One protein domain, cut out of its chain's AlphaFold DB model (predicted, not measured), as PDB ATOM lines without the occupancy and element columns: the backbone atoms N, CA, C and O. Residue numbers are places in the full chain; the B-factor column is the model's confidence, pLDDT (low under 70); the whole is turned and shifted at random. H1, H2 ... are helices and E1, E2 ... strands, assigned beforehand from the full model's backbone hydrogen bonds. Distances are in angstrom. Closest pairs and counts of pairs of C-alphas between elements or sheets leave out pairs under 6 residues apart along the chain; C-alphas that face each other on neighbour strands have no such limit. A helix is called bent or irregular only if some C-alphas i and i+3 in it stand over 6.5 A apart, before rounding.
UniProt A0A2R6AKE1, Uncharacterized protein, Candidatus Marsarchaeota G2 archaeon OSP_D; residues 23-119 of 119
ATOM      1  N   GLY A  23      30.921 -60.045  92.831       75.81
ATOM      2  CA  GLY A  23      31.591 -59.986  94.135       75.81
ATOM      3  C   GLY A  23      33.101 -59.822  93.983       75.81
ATOM      4  O   GLY A  23      33.703 -58.931  94.583       75.81
ATOM      5  N   ARG A  24      33.694 -60.594  93.068       79.94
ATOM      6  CA  ARG A  24      35.113 -60.464  92.721       79.94
ATOM      7  C   ARG A  24      35.462 -59.084  92.149       79.94
ATOM      8  O   ARG A  24      36.517 -58.540  92.458       79.94
ATOM      9  N   LEU A  25      34.570 -58.502  91.346       79.69
ATOM     10  CA  LEU A  25      34.765 -57.182  90.737       79.69
ATOM     11  C   LEU A  25      34.885 -56.079  91.803       79.69
ATOM     12  O   LEU A  25      35.640 -55.124  91.633       79.69
ATOM     13  N   PHE A  26      34.185 -56.224  92.930       85.62
ATOM     14  CA  PHE A  26      34.266 -55.262  94.026       85.62
ATOM     15  C   PHE A  26      35.619 -55.302  94.729       85.62
ATOM     16  O   PHE A  26      36.218 -54.252  94.963       85.62
ATOM     17  N   GLU A  27      36.121 -56.501  95.020       86.56
ATOM     18  CA  GLU A  27      37.420 -56.682  95.668       86.56
ATOM     19  C   GLU A  27      38.574 -56.257  94.752       86.56
ATOM     20  O   GLU A  27      39.451 -55.503  95.173       86.56
ATOM     21  N   GLU A  28      38.546 -56.685  93.487       87.81
ATOM     22  CA  GLU A  28      39.641 -56.471  92.536       87.81
ATOM     23  C   GLU A  28      39.809 -54.988  92.162       87.81
ATOM     24  O   GLU A  28      40.932 -54.491  92.073       87.81
ATOM     25  N   PHE A  29      38.702 -54.253  92.009       86.44
ATOM     26  CA  PHE A  29      38.726 -52.837  91.619       86.44
ATOM     27  C   PHE A  29      38.549 -51.858  92.793       86.44
ATOM     28  O   PHE A  29      38.539 -50.639  92.583       86.44
ATOM     29  N   GLY A  30      38.426 -52.363  94.029       89.12
ATOM     30  CA  GLY A  30      38.222 -51.544  95.228       89.12
ATOM     31  C   GLY A  30      36.920 -50.741  95.177       89.12
ATOM     32  O   GLY A  30      36.909 -49.546  95.486       89.12
ATOM     33  N   ILE A  31      35.845 -51.382  94.713       93.19
ATOM     34  CA  ILE A  31      34.517 -50.785  94.571       93.19
ATOM     35  C   ILE A  31      33.699 -51.094  95.824       93.19
ATOM     36  O   ILE A  31      33.684 -52.210  96.333       93.19
ATOM     37  N   GLU A  32      32.988 -50.086  96.315       93.38
ATOM     38  CA  GLU A  32      32.054 -50.194  97.426       93.38
ATOM     39  C   GLU A  32      30.604 -50.241  96.919       93.38
ATOM     40  O   GLU A  32      30.262 -49.524  95.967       93.38
ATOM     41  N   PRO A  33      29.709 -51.003  97.578       93.75
ATOM     42  CA  PRO A  33      28.286 -50.981  97.256       93.75
ATOM     43  C   PRO A  33      27.709 -49.595  97.490       93.75
ATOM     44  O   PRO A  33      27.810 -49.046  98.587       93.75
ATOM     45  N   ILE A  34      27.069 -49.030  96.469       94.56
ATOM     46  CA  ILE A  34      26.498 -47.682  96.569       94.56
ATOM     47  C   ILE A  34      25.378 -47.606  97.618       94.56
ATOM     48  O   ILE A  34      25.150 -46.560  98.223       94.56
ATOM     49  N   GLU A  35      24.717 -48.735  97.877       91.38
ATOM     50  CA  GLU A  35      23.665 -48.908  98.883       91.38
ATOM     51  C   GLU A  35      24.162 -48.610 100.302       91.38
ATOM     52  O   GLU A  35      23.396 -48.108 101.122       91.38
ATOM     53  N   ARG A  36      25.466 -48.793 100.573       93.44
ATOM     54  CA  ARG A  36      26.111 -48.384 101.835       93.44
ATOM     55  C   ARG A  36      25.929 -46.889 102.125       93.44
ATOM     56  O   ARG A  36      26.013 -46.461 103.273       93.44
ATOM     57  N   PHE A  37      25.687 -46.092 101.086       94.88
ATOM     58  CA  PHE A  37      25.513 -44.649 101.164       94.88
ATOM     59  C   PHE A  37      24.049 -44.206 101.030       94.88
ATOM     60  O   PHE A  37      23.812 -43.002 100.940       94.88
ATOM     61  N   ALA A  38      23.073 -45.126 101.027       90.62
ATOM     62  CA  ALA A  38      21.655 -44.820 100.796       90.62
ATOM     63  C   ALA A  38      21.130 -43.674 101.683       90.62
ATOM     64  O   ALA A  38      20.520 -42.737 101.169       90.62
ATOM     65  N   ASP A  39      21.467 -43.685 102.975       91.56
ATOM     66  CA  ASP A  39      21.033 -42.671 103.949       91.56
ATOM     67  C   ASP A  39      21.719 -41.305 103.773       91.56
ATOM     68  O   ASP A  39      21.282 -40.296 104.328       91.56
ATOM     69  N   LYS A  40      22.815 -41.251 103.005       92.75
ATOM     70  CA  LYS A  40      23.560 -40.013 102.744       92.75
ATOM     71  C   LYS A  40      23.067 -39.261 101.512       92.75
ATOM     72  O   LYS A  40      23.446 -38.103 101.338       92.75
ATOM     73  N   PHE A  41      22.258 -39.882 100.654       94.25
ATOM     74  CA  PHE A  41      21.752 -39.229  99.451       94.25
ATOM     75  C   PHE A  41      20.687 -38.171  99.794       94.25
ATOM     76  O   PHE A  41      19.644 -38.518 100.347       94.25
ATOM     77  N   PRO A  42      20.871 -36.891  99.404       90.31
ATOM     78  CA  PRO A  42      19.857 -35.846  99.605       90.31
ATOM     79  C   PRO A  42      18.558 -36.070  98.815       90.31
ATOM     80  O   PRO A  42      17.514 -35.518  99.149       90.31
ATOM     81  N   ALA A  43      18.632 -36.849  97.734       92.81
ATOM     82  CA  ALA A  43      17.520 -37.196  96.861       92.81
ATOM     83  C   ALA A  43      17.751 -38.586  96.258       92.81
ATOM     84  O   ALA A  43      18.880 -39.058  96.177       92.81
ATOM     85  N   THR A  44      16.690 -39.236  95.782       93.56
ATOM     86  CA  THR A  44      16.773 -40.574  95.177       93.56
ATOM     87  C   THR A  44      16.534 -40.539  93.665       93.56
ATOM     88  O   THR A  44      15.712 -39.768  93.171       93.56
ATOM     89  N   HIS A  45      17.202 -41.423  92.918       95.44
ATOM     90  CA  HIS A  45      16.998 -41.611  91.479       95.44
ATOM     91  C   HIS A  45      16.463 -43.013  91.165       95.44
ATOM     92  O   HIS A  45      16.742 -43.971  91.885       95.44
ATOM     93  N   ARG A  46      15.722 -43.173  90.056       95.75
ATOM     94  CA  ARG A  46      15.175 -44.490  89.671       95.75
ATOM     95  C   ARG A  46      16.269 -45.534  89.424       95.75
ATOM     96  O   ARG A  46      16.040 -46.699  89.715       95.75
ATOM     97  N   LEU A  47      17.419 -45.124  88.879       94.50
ATOM     98  CA  LEU A  47      18.524 -46.035  88.551       94.50
ATOM     99  C   LEU A  47      19.289 -46.472  89.803       94.50
ATOM    100  O   LEU A  47      19.735 -47.611  89.863       94.50
ATOM    101  N   LEU A  48      19.332 -45.618  90.829       93.69
ATOM    102  CA  LEU A  48      19.822 -45.988  92.153       93.69
ATOM    103  C   LEU A  48      18.875 -47.002  92.815       93.69
ATOM    104  O   LEU A  48      19.296 -48.084  93.194       93.69
ATOM    105  N   ARG A  49      17.565 -46.704  92.873       93.94
ATOM    106  CA  ARG A  49      16.573 -47.603  93.506       93.94
ATOM    107  C   ARG A  49      16.433 -48.966  92.835       93.94
ATOM    108  O   ARG A  49      15.986 -49.906  93.475       93.94
ATOM    109  N   ARG A  50      16.721 -49.054  91.536       94.44
ATOM    110  CA  ARG A  50      16.635 -50.299  90.760       94.44
ATOM    111  C   ARG A  50      17.941 -51.101  90.767       94.44
ATOM    112  O   ARG A  50      18.005 -52.091  90.052       94.44
ATOM    113  N   GLY A  51      18.969 -50.660  91.498       91.38
ATOM    114  CA  GLY A  51      20.275 -51.327  91.528       91.38
ATOM    115  C   GLY A  51      21.039 -51.260  90.201       91.38
ATOM    116  O   GLY A  51      21.928 -52.065  89.963       91.38
ATOM    117  N   VAL A  52      20.696 -50.320  89.310       92.75
ATOM    118  CA  VAL A  52      21.413 -50.135  88.032       92.75
ATOM    119  C   VAL A  52      22.745 -49.432  88.276       92.75
ATOM    120  O   VAL A  52      23.763 -49.801  87.703       92.75
ATOM    121  N   TRP A  53      22.749 -48.425  89.148       93.50
ATOM    122  CA  TRP A  53      23.980 -47.916  89.745       93.50
ATOM    123  C   TRP A  53      24.194 -48.709  91.029       93.50
ATOM    124  O   TRP A  53      23.410 -48.537  91.956       93.50
ATOM    125  N   PHE A  54      25.188 -49.596  91.055       92.19
ATOM    126  CA  PHE A  54      25.403 -50.541  92.163       92.19
ATOM    127  C   PHE A  54      26.759 -50.375  92.866       92.19
ATOM    128  O   PHE A  54      26.885 -50.709  94.041       92.19
ATOM    129  N   GLY A  55      27.765 -49.824  92.183       93.12
ATOM    130  CA  GLY A  55      29.129 -49.684  92.694       93.12
ATOM    131  C   GLY A  55      29.628 -48.242  92.672       93.12
ATOM    132  O   GLY A  55      29.242 -47.452  91.808       93.12
ATOM    133  N   CYS A  56      30.485 -47.887  93.627       95.19
ATOM    134  CA  CYS A  56      31.120 -46.574  93.710       95.19
ATOM    135  C   CYS A  56      32.491 -46.638  94.407       95.19
ATOM    136  O   CYS A  56      32.857 -47.662  94.971       95.19
ATOM    137  N   ARG A  57      33.253 -45.538  94.391       94.94
ATOM    138  CA  ARG A  57      34.498 -45.388  95.163       94.94
ATOM    139  C   ARG A  57      34.589 -43.974  95.716       94.94
ATOM    140  O   ARG A  57      34.336 -43.024  94.977       94.94
ATOM    141  N   ASP A  58      34.919 -43.840  97.003       95.12
ATOM    142  CA  ASP A  58      35.032 -42.550  97.708       95.12
ATOM    143  C   ASP A  58      33.771 -41.657  97.620       95.12
ATOM    144  O   ASP A  58      33.819 -40.452  97.895       95.12
ATOM    145  N   LEU A  59      32.606 -42.234  97.292       96.44
ATOM    146  CA  LEU A  59      31.376 -41.474  97.047       96.44
ATOM    147  C   LEU A  59      30.918 -40.685  98.277       96.44
ATOM    148  O   LEU A  59      30.350 -39.599  98.146       96.44
ATOM    149  N   GLY A  60      31.221 -41.191  99.475       96.56
ATOM    150  CA  GLY A  60      30.931 -40.511 100.733       96.56
ATOM    151  C   GLY A  60      31.434 -39.067 100.765       96.56
ATOM    152  O   GLY A  60      30.693 -38.195 101.203       96.56
ATOM    153  N   ARG A  61      32.625 -38.784 100.214       96.25
ATOM    154  CA  ARG A  61      33.198 -37.424 100.186       96.25
ATOM    155  C   ARG A  61      32.352 -36.467  99.348       96.25
ATOM    156  O   ARG A  61      32.142 -35.322  99.737       96.25
ATOM    157  N   VAL A  62      31.844 -36.951  98.215       97.19
ATOM    158  CA  VAL A  62      30.984 -36.179  97.309       97.19
ATOM    159  C   VAL A  62      29.620 -35.927  97.950       97.19
ATOM    160  O   VAL A  62      29.120 -34.806  97.906       97.19
ATOM    161  N   LEU A  63      29.028 -36.942  98.587       97.38
ATOM    162  CA  LEU A  63      27.737 -36.802  99.268       97.38
ATOM    163  C   LEU A  63      27.824 -35.887 100.493       97.38
ATOM    164  O   LEU A  63      26.923 -35.079 100.721       97.38
ATOM    165  N   ASP A  64      28.917 -35.970 101.251       97.38
ATOM    166  CA  ASP A  64      29.161 -35.083 102.385       97.38
ATOM    167  C   ASP A  64      29.324 -33.626 101.902       97.38
ATOM    168  O   ASP A  64      28.677 -32.742 102.462       97.38
ATOM    169  N   ALA A  65      30.057 -33.386 100.801       97.38
ATOM    170  CA  ALA A  65      30.157 -32.063 100.168       97.38
ATOM    171  C   ALA A  65      28.806 -31.545  99.645       97.38
ATOM    172  O   ALA A  65      28.460 -30.377  99.842       97.38
ATOM    173  N   ALA A  66      28.007 -32.413  99.017       97.12
ATOM    174  CA  ALA A  66      26.676 -32.053  98.539       97.12
ATOM    175  C   ALA A  66      25.763 -31.608  99.692       97.12
ATOM    176  O   ALA A  66      25.093 -30.580  99.574       97.12
ATOM    177  N   ARG A  67      25.791 -32.331 100.821       96.12
ATOM    178  CA  ARG A  67      25.010 -32.017 102.028       96.12
ATOM    179  C   ARG A  67      25.472 -30.745 102.737       96.12
ATOM    180  O   ARG A  67      24.631 -30.012 103.248       96.12
ATOM    181  N   SER A  68      26.779 -30.484 102.787       96.50
ATOM    182  CA  SER A  68      27.332 -29.283 103.432       96.50
ATOM    183  C   SER A  68      27.262 -28.028 102.555       96.50
ATOM    184  O   SER A  68      27.605 -26.945 103.023       96.50
ATOM    185  N   GLY A  69      26.850 -28.152 101.288       96.00
ATOM    186  CA  GLY A  69      26.889 -27.049 100.326       96.00
ATOM    187  C   GLY A  69      28.307 -26.686  99.873       96.00
ATOM    188  O   GLY A  69      28.528 -25.586  99.371       96.00
ATOM    189  N   SER A  70      29.271 -27.590 100.058       97.94
ATOM    190  CA  SER A  70      30.640 -27.422  99.578       97.94
ATOM    191  C   SER A  70      30.740 -27.736  98.084       97.94
ATOM    192  O   SER A  70      29.948 -28.498  97.528       97.94
ATOM    193  N   ILE A  71      31.725 -27.133  97.419       97.81
ATOM    194  CA  ILE A  71      31.926 -27.293  95.976       97.81
ATOM    195  C   ILE A  71      32.411 -28.712  95.672       97.81
ATOM    196  O   ILE A  71      33.328 -29.219  96.316       97.81
ATOM    197  N   TYR A  72      31.831 -29.321  94.642       98.31
ATOM    198  CA  TYR A  72      32.340 -30.535  94.012       98.31
ATOM    199  C   TYR A  72      32.030 -30.510  92.516       98.31
ATOM    200  O   TYR A  72      31.178 -29.750  92.043       98.31
ATOM    201  N   ALA A  73      32.740 -31.346  91.768       98.19
ATOM    202  CA  ALA A  73      32.566 -31.474  90.334       98.19
ATOM    203  C   ALA A  73      32.014 -32.853  89.966       98.19
ATOM    204  O   ALA A  73      32.324 -33.852  90.612       98.19
ATOM    205  N   VAL A  74      31.223 -32.891  88.898       98.25
ATOM    206  CA  VAL A  74      30.760 -34.116  88.246       98.25
ATOM    207  C   VAL A  74      31.289 -34.093  86.823       98.25
ATOM    208  O   VAL A  74      31.063 -33.125  86.094       98.25
ATOM    209  N   MET A  75      32.003 -35.140  86.431       97.88
ATOM    210  CA  MET A  75      32.637 -35.216  85.123       97.88
ATOM    211  C   MET A  75      32.339 -36.553  84.462       97.88
ATOM    212  O   MET A  75      32.455 -37.604  85.084       97.88
ATOM    213  N   SER A  76      31.973 -36.487  83.191       96.56
ATOM    214  CA  SER A  76      32.003 -37.613  82.264       96.56
ATOM    215  C   SER A  76      32.291 -37.062  80.875       96.56
ATOM    216  O   SER A  76      32.247 -35.849  80.656       96.56
ATOM    217  N   GLY A  77      32.569 -37.944  79.927       93.88
ATOM    218  CA  GLY A  77      32.676 -37.579  78.527       93.88
ATOM    219  C   GLY A  77      31.818 -38.450  77.630       93.88
ATOM    220  O   GLY A  77      31.212 -39.430  78.072       93.88
ATOM    221  N   ILE A  78      31.785 -38.062  76.364       93.94
ATOM    222  CA  ILE A  78      31.260 -38.858  75.267       93.94
ATOM    223  C   ILE A  78      32.263 -38.804  74.121       93.94
ATOM    224  O   ILE A  78      32.785 -37.741  73.773       93.94
ATOM    225  N   LYS A  79      32.507 -39.957  73.513       92.25
ATOM    226  CA  LYS A  79      33.165 -40.020  72.219       92.25
ATOM    227  C   LYS A  79      32.130 -39.680  71.139       92.25
ATOM    228  O   LYS A  79      31.052 -40.275  71.160       92.25
ATOM    229  N   PRO A  80      32.385 -38.728  70.225       87.62
ATOM    230  CA  PRO A  80      31.411 -38.294  69.220       87.62
ATOM    231  C   PRO A  80      31.236 -39.320  68.080       87.62
ATOM    232  O   PRO A  80      31.342 -38.992  66.902       87.62
ATOM    233  N   THR A  81      30.959 -40.578  68.423       81.00
ATOM    234  CA  THR A  81      30.730 -41.685  67.492       81.00
ATOM    235  C   THR A  81      29.241 -42.024  67.444       81.00
ATOM    236  O   THR A  81      28.679 -42.522  68.419       81.00
ATOM    237  N   GLY A  82      28.601 -41.789  66.297       82.50
ATOM    238  CA  GLY A  82      27.228 -42.228  66.034       82.50
ATOM    239  C   GLY A  82      26.120 -41.422  66.731       82.50
ATOM    240  O   GLY A  82      26.307 -40.288  67.170       82.50
ATOM    241  N   VAL A  83      24.917 -42.004  66.760       89.94
ATOM    242  CA  VAL A  83      23.697 -41.358  67.270       89.94
ATOM    243  C   VAL A  83      23.573 -41.547  68.780       89.94
ATOM    244  O   VAL A  83      23.764 -42.641  69.305       89.94
ATOM    245  N   TYR A  84      23.167 -40.487  69.478       92.31
ATOM    246  CA  TYR A  84      22.893 -40.527  70.911       92.31
ATOM    247  C   TYR A  84      21.735 -41.487  71.238       92.31
ATOM    248  O   TYR A  84      20.596 -41.259  70.828       92.31
ATOM    249  N   HIS A  85      22.006 -42.541  72.011       92.69
ATOM    250  CA  HIS A  85      21.034 -43.593  72.326       92.69
ATOM    251  C   HIS A  85      20.801 -43.766  73.837       92.69
ATOM    252  O   HIS A  85      21.377 -43.072  74.678       92.69
ATOM    253  N   LEU A  86      19.935 -44.719  74.209       92.88
ATOM    254  CA  LEU A  86      19.520 -44.929  75.604       92.88
ATOM    255  C   LEU A  86      20.679 -45.305  76.536       92.88
ATOM    256  O   LEU A  86      20.696 -44.841  77.669       92.88
ATOM    257  N   GLY A  87      21.659 -46.080  76.060       89.81
ATOM    258  CA  GLY A  87      22.909 -46.327  76.793       89.81
ATOM    259  C   GLY A  87      23.605 -45.028  77.219       89.81
ATOM    260  O   GLY A  87      23.730 -44.762  78.411       89.81
ATOM    261  N   THR A  88      23.942 -44.155  76.266       91.75
ATOM    262  CA  THR A  88      24.566 -42.845  76.529       91.75
ATOM    263  C   THR A  88      23.729 -41.958  77.455       91.75
ATOM    264  O   THR A  88      24.266 -41.255  78.315       91.75
ATOM    265  N   LYS A  89      22.395 -42.035  77.336       93.75
ATOM    266  CA  LYS A  89      21.460 -41.318  78.212       93.75
ATOM    267  C   LYS A  89      21.638 -41.678  79.685       93.75
ATOM    268  O   LYS A  89      21.498 -40.796  80.527       93.75
ATOM    269  N   THR A  90      21.953 -42.932  80.021       94.50
ATOM    270  CA  THR A  90      22.118 -43.340  81.429       94.50
ATOM    271  C   THR A  90      23.262 -42.597  82.126       94.50
ATOM    272  O   THR A  90      23.110 -42.182  83.275       94.50
ATOM    273  N   THR A  91      24.361 -42.337  81.413       94.94
ATOM    274  CA  THR A  91      25.493 -41.549  81.915       94.94
ATOM    275  C   THR A  91      25.117 -40.082  82.097       94.94
ATOM    276  O   THR A  91      25.367 -39.506  83.156       94.94
ATOM    277  N   ALA A  92      24.445 -39.474  81.114       95.44
ATOM    278  CA  ALA A  92      23.978 -38.093  81.250       95.44
ATOM    279  C   ALA A  92      22.964 -37.931  82.398       95.44
ATOM    280  O   ALA A  92      23.005 -36.937  83.121       95.44
ATOM    281  N   GLU A  93      22.096 -38.923  82.623       96.44
ATOM    282  CA  GLU A  93      21.189 -38.941  83.775       96.44
ATOM    283  C   GLU A  93      21.935 -38.955  85.110       96.44
ATOM    284  O   GLU A  93      21.516 -38.259  86.035       96.44
ATOM    285  N   ALA A  94      23.040 -39.700  85.217       96.19
ATOM    286  CA  ALA A  94      23.884 -39.671  86.409       96.19
ATOM    287  C   ALA A  94      24.456 -38.270  86.637       96.19
ATOM    288  O   ALA A  94      24.366 -37.741  87.744       96.19
ATOM    289  N   MET A  95      24.970 -37.630  85.583       97.81
ATOM    290  CA  MET A  95      25.536 -36.284  85.688       97.81
ATOM    291  C   MET A  95      24.507 -35.256  86.152       97.81
ATOM    292  O   MET A  95      24.779 -34.494  87.078       97.81
ATOM    293  N   VAL A  96      23.311 -35.274  85.554       97.81
ATOM    294  CA  VAL A  96      22.202 -34.388  85.940       97.81
ATOM    295  C   VAL A  96      21.755 -34.666  87.374       97.81
ATOM    296  O   VAL A  96      21.521 -33.730  88.136       97.81
ATOM    297  N   PHE A  97      21.658 -35.938  87.770       97.88
ATOM    298  CA  PHE A  97      21.271 -36.305  89.129       97.88
ATOM    299  C   PHE A  97      22.271 -35.785  90.163       97.88
ATOM    300  O   PHE A  97      21.859 -35.097  91.096       97.88
ATOM    301  N   PHE A  98      23.568 -36.052  89.975       97.56
ATOM    302  CA  PHE A  98      24.598 -35.575  90.896       97.56
ATOM    303  C   PHE A  98      24.689 -34.050  90.900       97.56
ATOM    304  O   PHE A  98      24.775 -33.473  91.972       97.56
ATOM    305  N   GLN A  99      24.559 -33.374  89.753       97.88
ATOM    306  CA  GLN A  99      24.451 -31.911  89.720       97.88
ATOM    307  C   GLN A  99      23.281 -31.393  90.564       97.88
ATOM    308  O   GLN A  99      23.408 -30.397  91.271       97.88
ATOM    309  N   GLY A 100      22.137 -32.074  90.493       97.50
ATOM    310  CA  GLY A 100      20.923 -31.701  91.210       97.50
ATOM    311  C   GLY A 100      21.000 -31.875  92.727       97.50
ATOM    312  O   GLY A 100      20.147 -31.331  93.426       97.50
ATOM    313  N   LEU A 101      22.003 -32.587  93.261       96.94
ATOM    314  CA  LEU A 101      22.130 -32.793  94.708       96.94
ATOM    315  C   LEU A 101      22.539 -31.521  95.462       96.94
ATOM    316  O   LEU A 101      22.308 -31.437  96.665       96.94
ATOM    317  N   SER A 102      23.163 -30.543  94.795       96.88
ATOM    318  CA  SER A 102      23.562 -29.282  95.430       96.88
ATOM    319  C   SER A 102      23.753 -28.153  94.423       96.88
ATOM    320  O   SER A 102      24.300 -28.352  93.344       96.88
ATOM    321  N   LYS A 103      23.416 -26.920  94.818       96.69
ATOM    322  CA  LYS A 103      23.686 -25.714  94.013       96.69
ATOM    323  C   LYS A 103      25.183 -25.422  93.835       96.69
ATOM    324  O   LYS A 103      25.539 -24.667  92.939       96.69
ATOM    325  N   ALA A 104      26.039 -25.998  94.682       97.06
ATOM    326  CA  ALA A 104      27.493 -25.861  94.598       97.06
ATOM    327  C   ALA A 104      28.142 -26.847  93.604       97.06
ATOM    328  O   ALA A 104      29.353 -26.790  93.386       97.06
ATOM    329  N   ALA A 105      27.357 -27.753  93.010       97.81
ATOM    330  CA  ALA A 105      27.850 -28.740  92.060       97.81
ATOM    331  C   ALA A 105      28.167 -28.105  90.698       97.81
ATOM    332  O   ALA A 105      27.363 -27.353  90.138       97.81
ATOM    333  N   ARG A 106      29.309 -28.473  90.111       98.38
ATOM    334  CA  ARG A 106      29.673 -28.085  88.741       98.38
ATOM    335  C   ARG A 106      29.805 -29.308  87.847       98.38
ATOM    336  O   ARG A 106      30.533 -30.237  88.169       98.38
ATOM    337  N   VAL A 107      29.141 -29.287  86.696       98.25
ATOM    338  CA  VAL A 107      29.268 -30.346  85.689       98.25
ATOM    339  C   VAL A 107      30.270 -29.947  84.613       98.25
ATOM    340  O   VAL A 107      30.240 -28.809  84.131       98.25
ATOM    341  N   PHE A 108      31.110 -30.908  84.226       98.19
ATOM    342  CA  PHE A 108      32.007 -30.857  83.075       98.19
ATOM    343  C   PHE A 108      31.695 -32.041  82.156       98.19
ATOM    344  O   PHE A 108      31.705 -33.186  82.600       98.19
ATOM    345  N   TYR A 109      31.392 -31.765  80.888       96.81
ATOM    346  CA  TYR A 109      31.086 -32.786  79.890       96.81
ATOM    347  C   TYR A 109      32.094 -32.700  78.751       96.81
ATOM    348  O   TYR A 109      32.097 -31.721  78.005       96.81
ATOM    349  N   SER A 110      32.974 -33.694  78.660       96.62
ATOM    350  CA  SER A 110      34.065 -33.703  77.684       96.62
ATOM    351  C   SER A 110      33.644 -34.387  76.388       96.62
ATOM    352  O   SER A 110      33.094 -35.486  76.413       96.62
ATOM    353  N   ILE A 111      33.937 -33.760  75.252       95.56
ATOM    354  CA  ILE A 111      33.825 -34.403  73.941       95.56
ATOM    355  C   ILE A 111      35.207 -34.942  73.587       95.56
ATOM    356  O   ILE A 111      36.150 -34.163  73.493       95.56
ATOM    357  N   ALA A 112      35.336 -36.259  73.445       95.06
ATOM    358  CA  ALA A 112      36.606 -36.913  73.130       95.06
ATOM    359  C   ALA A 112      36.844 -36.943  71.607       95.06
ATOM    360  O   ALA A 112      36.860 -37.996  70.974       95.06
ATOM    361  N   ASP A 113      36.954 -35.762  71.000       94.06
ATOM    362  CA  ASP A 113      37.139 -35.579  69.556       94.06
ATOM    363  C   ASP A 113      38.529 -36.012  69.071       94.06
ATOM    364  O   ASP A 113      38.634 -36.673  68.041       94.06
ATOM    365  N   VAL A 114      39.583 -35.714  69.838       94.19
ATOM    366  CA  VAL A 114      40.954 -36.157  69.531       94.19
ATOM    367  C   VAL A 114      41.053 -37.685  69.546       94.19
ATOM    368  O   VAL A 114      41.630 -38.266  68.635       94.19
ATOM    369  N   GLU A 115      40.442 -38.342  70.536       91.44
ATOM    370  CA  GLU A 115      40.366 -39.809  70.602       91.44
ATOM    371  C   GLU A 115      39.610 -40.377  69.395       91.44
ATOM    372  O   GLU A 115      40.069 -41.327  68.774       91.44
ATOM    373  N   ALA A 116      38.486 -39.762  69.017       91.00
ATOM    374  CA  ALA A 116      37.714 -40.178  67.849       91.00
ATOM    375  C   ALA A 116      38.437 -39.960  66.512       91.00
ATOM    376  O   ALA A 116      38.102 -40.630  65.546       91.00
ATOM    377  N   TYR A 117      39.389 -39.028  66.438       90.25
ATOM    378  CA  TYR A 117      40.206 -38.814  65.243       90.25
ATOM    379  C   TYR A 117      41.345 -39.837  65.108       90.25
ATOM    380  O   TYR A 117      41.777 -40.131  63.996       90.25
ATOM    381  N   CYS A 118      41.865 -40.341  66.231       89.12
ATOM    382  CA  CYS A 118      43.003 -41.261  66.256       89.12
ATOM    383  C   CYS A 118      42.635 -42.740  66.035       89.12
ATOM    384  O   CYS A 118      43.547 -43.563  65.947       89.12
ATOM    385  N   GLU A 119      41.344 -43.067  65.948       69.44
ATOM    386  CA  GLU A 119      40.810 -44.394  65.606       69.44
ATOM    387  C   GLU A 119      40.200 -44.416  64.202       69.44
ATOM    388  O   GLU A 119      40.497 -45.379  63.458       69.44
TER     389      GLU A 119
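This is residues 23 to 119 of the 119 residues of an uncharacterized protein of Candidatus Marsarchaeota G2 archaeon OSP_D (UniProt A0A2R6AKE1). Two strands, E1 and E2, lie side by side as a narrow parallel ribbon, with the long helix H5 packed over one face; a cluster of the shorter helices H2, H3 and H4 gathers toward the end where both strands begin. H6 follows at the other end of the ribbon, H1 lies well away from the core, and residues 82 to 87, of which 86 and 87 belong to H5, stick out free. The printed part has 97 residues with six named helices and two named strands, in the order H1 H2 H3 H4 E1 H5 E2 H6, class mixed. It is only just compact, close to loose, with a radius of gyration of the C-alphas of 15.0 A and spans of 42 by 36 by 22 A.

H1 takes residues 23 to 29, beginning at C-alpha 23 at (31.591, -59.986, 94.135). H2 is residues 34 to 40; it is irregular, with C-alphas 36 and 39 at 7.9 A. H3 is residues 46 to 49, and H4 is residues 59 to 68, 14.3 A long. E1, residues 72 to 78, is 20.5 A long and begins at C-alpha 72 at (32.340, -30.535, 94.012). H5, residues 86 to 100, is 20.5 A long. E2, residues 105 to 111, is 19.9 A long. H6, residues 113 to 117, ends at C-alpha 117 at (40.206, -38.814, 65.243).

E1 and E2 are parallel neighbours at 20 degrees; N 74 and O 106 are 2.8 A apart and N 108 and O 74 are 2.9 A apart, within hydrogen-bond range. E1, H5 and E2 form a strand-helix-strand unit, two parallel neighbour strands joined through a helix, with a right-handed crossover. The closest C-alphas of E1 and H5 are those of Val 74 and Met 95, 6.2 A apart; those of H5 and E2 are Gln 99 and Ala 105, at 5.2 A. The closest C-alphas of H4 and E1 are those of Val 62 and Tyr 72, at 6.7 A. H4 and H5 are near each other, with 5 pairs of C-alphas within 10 A. H2 and H4 touch, closest at the C-alphas of Lys 40 and Leu 63, 6.3 A, with a shallow tilt of 14 degrees, the same way. H2 and H3 are near each other, with 5 pairs of C-alphas within 10 A. H1 and H4 are apart, as are H5 and H6. Residues 32 to 33 pair with residues 55 to 56, antiparallel. Every O i to N i+4 pair is within hydrogen-bond range in H1, H4 and H6; H5 has 10 of 11, H2 has 0 of 3 but 3 of 4 O i to N i+3 pairs, and H3 is too short for an i+4 pair.

The two C-alphas farthest apart are those of Asp 39 and Cys 118, at 43.7 A. The printed part has no cut and no long link. Mean pLDDT of the printed part is 93.4; residue 119, the chain's last, is under 70.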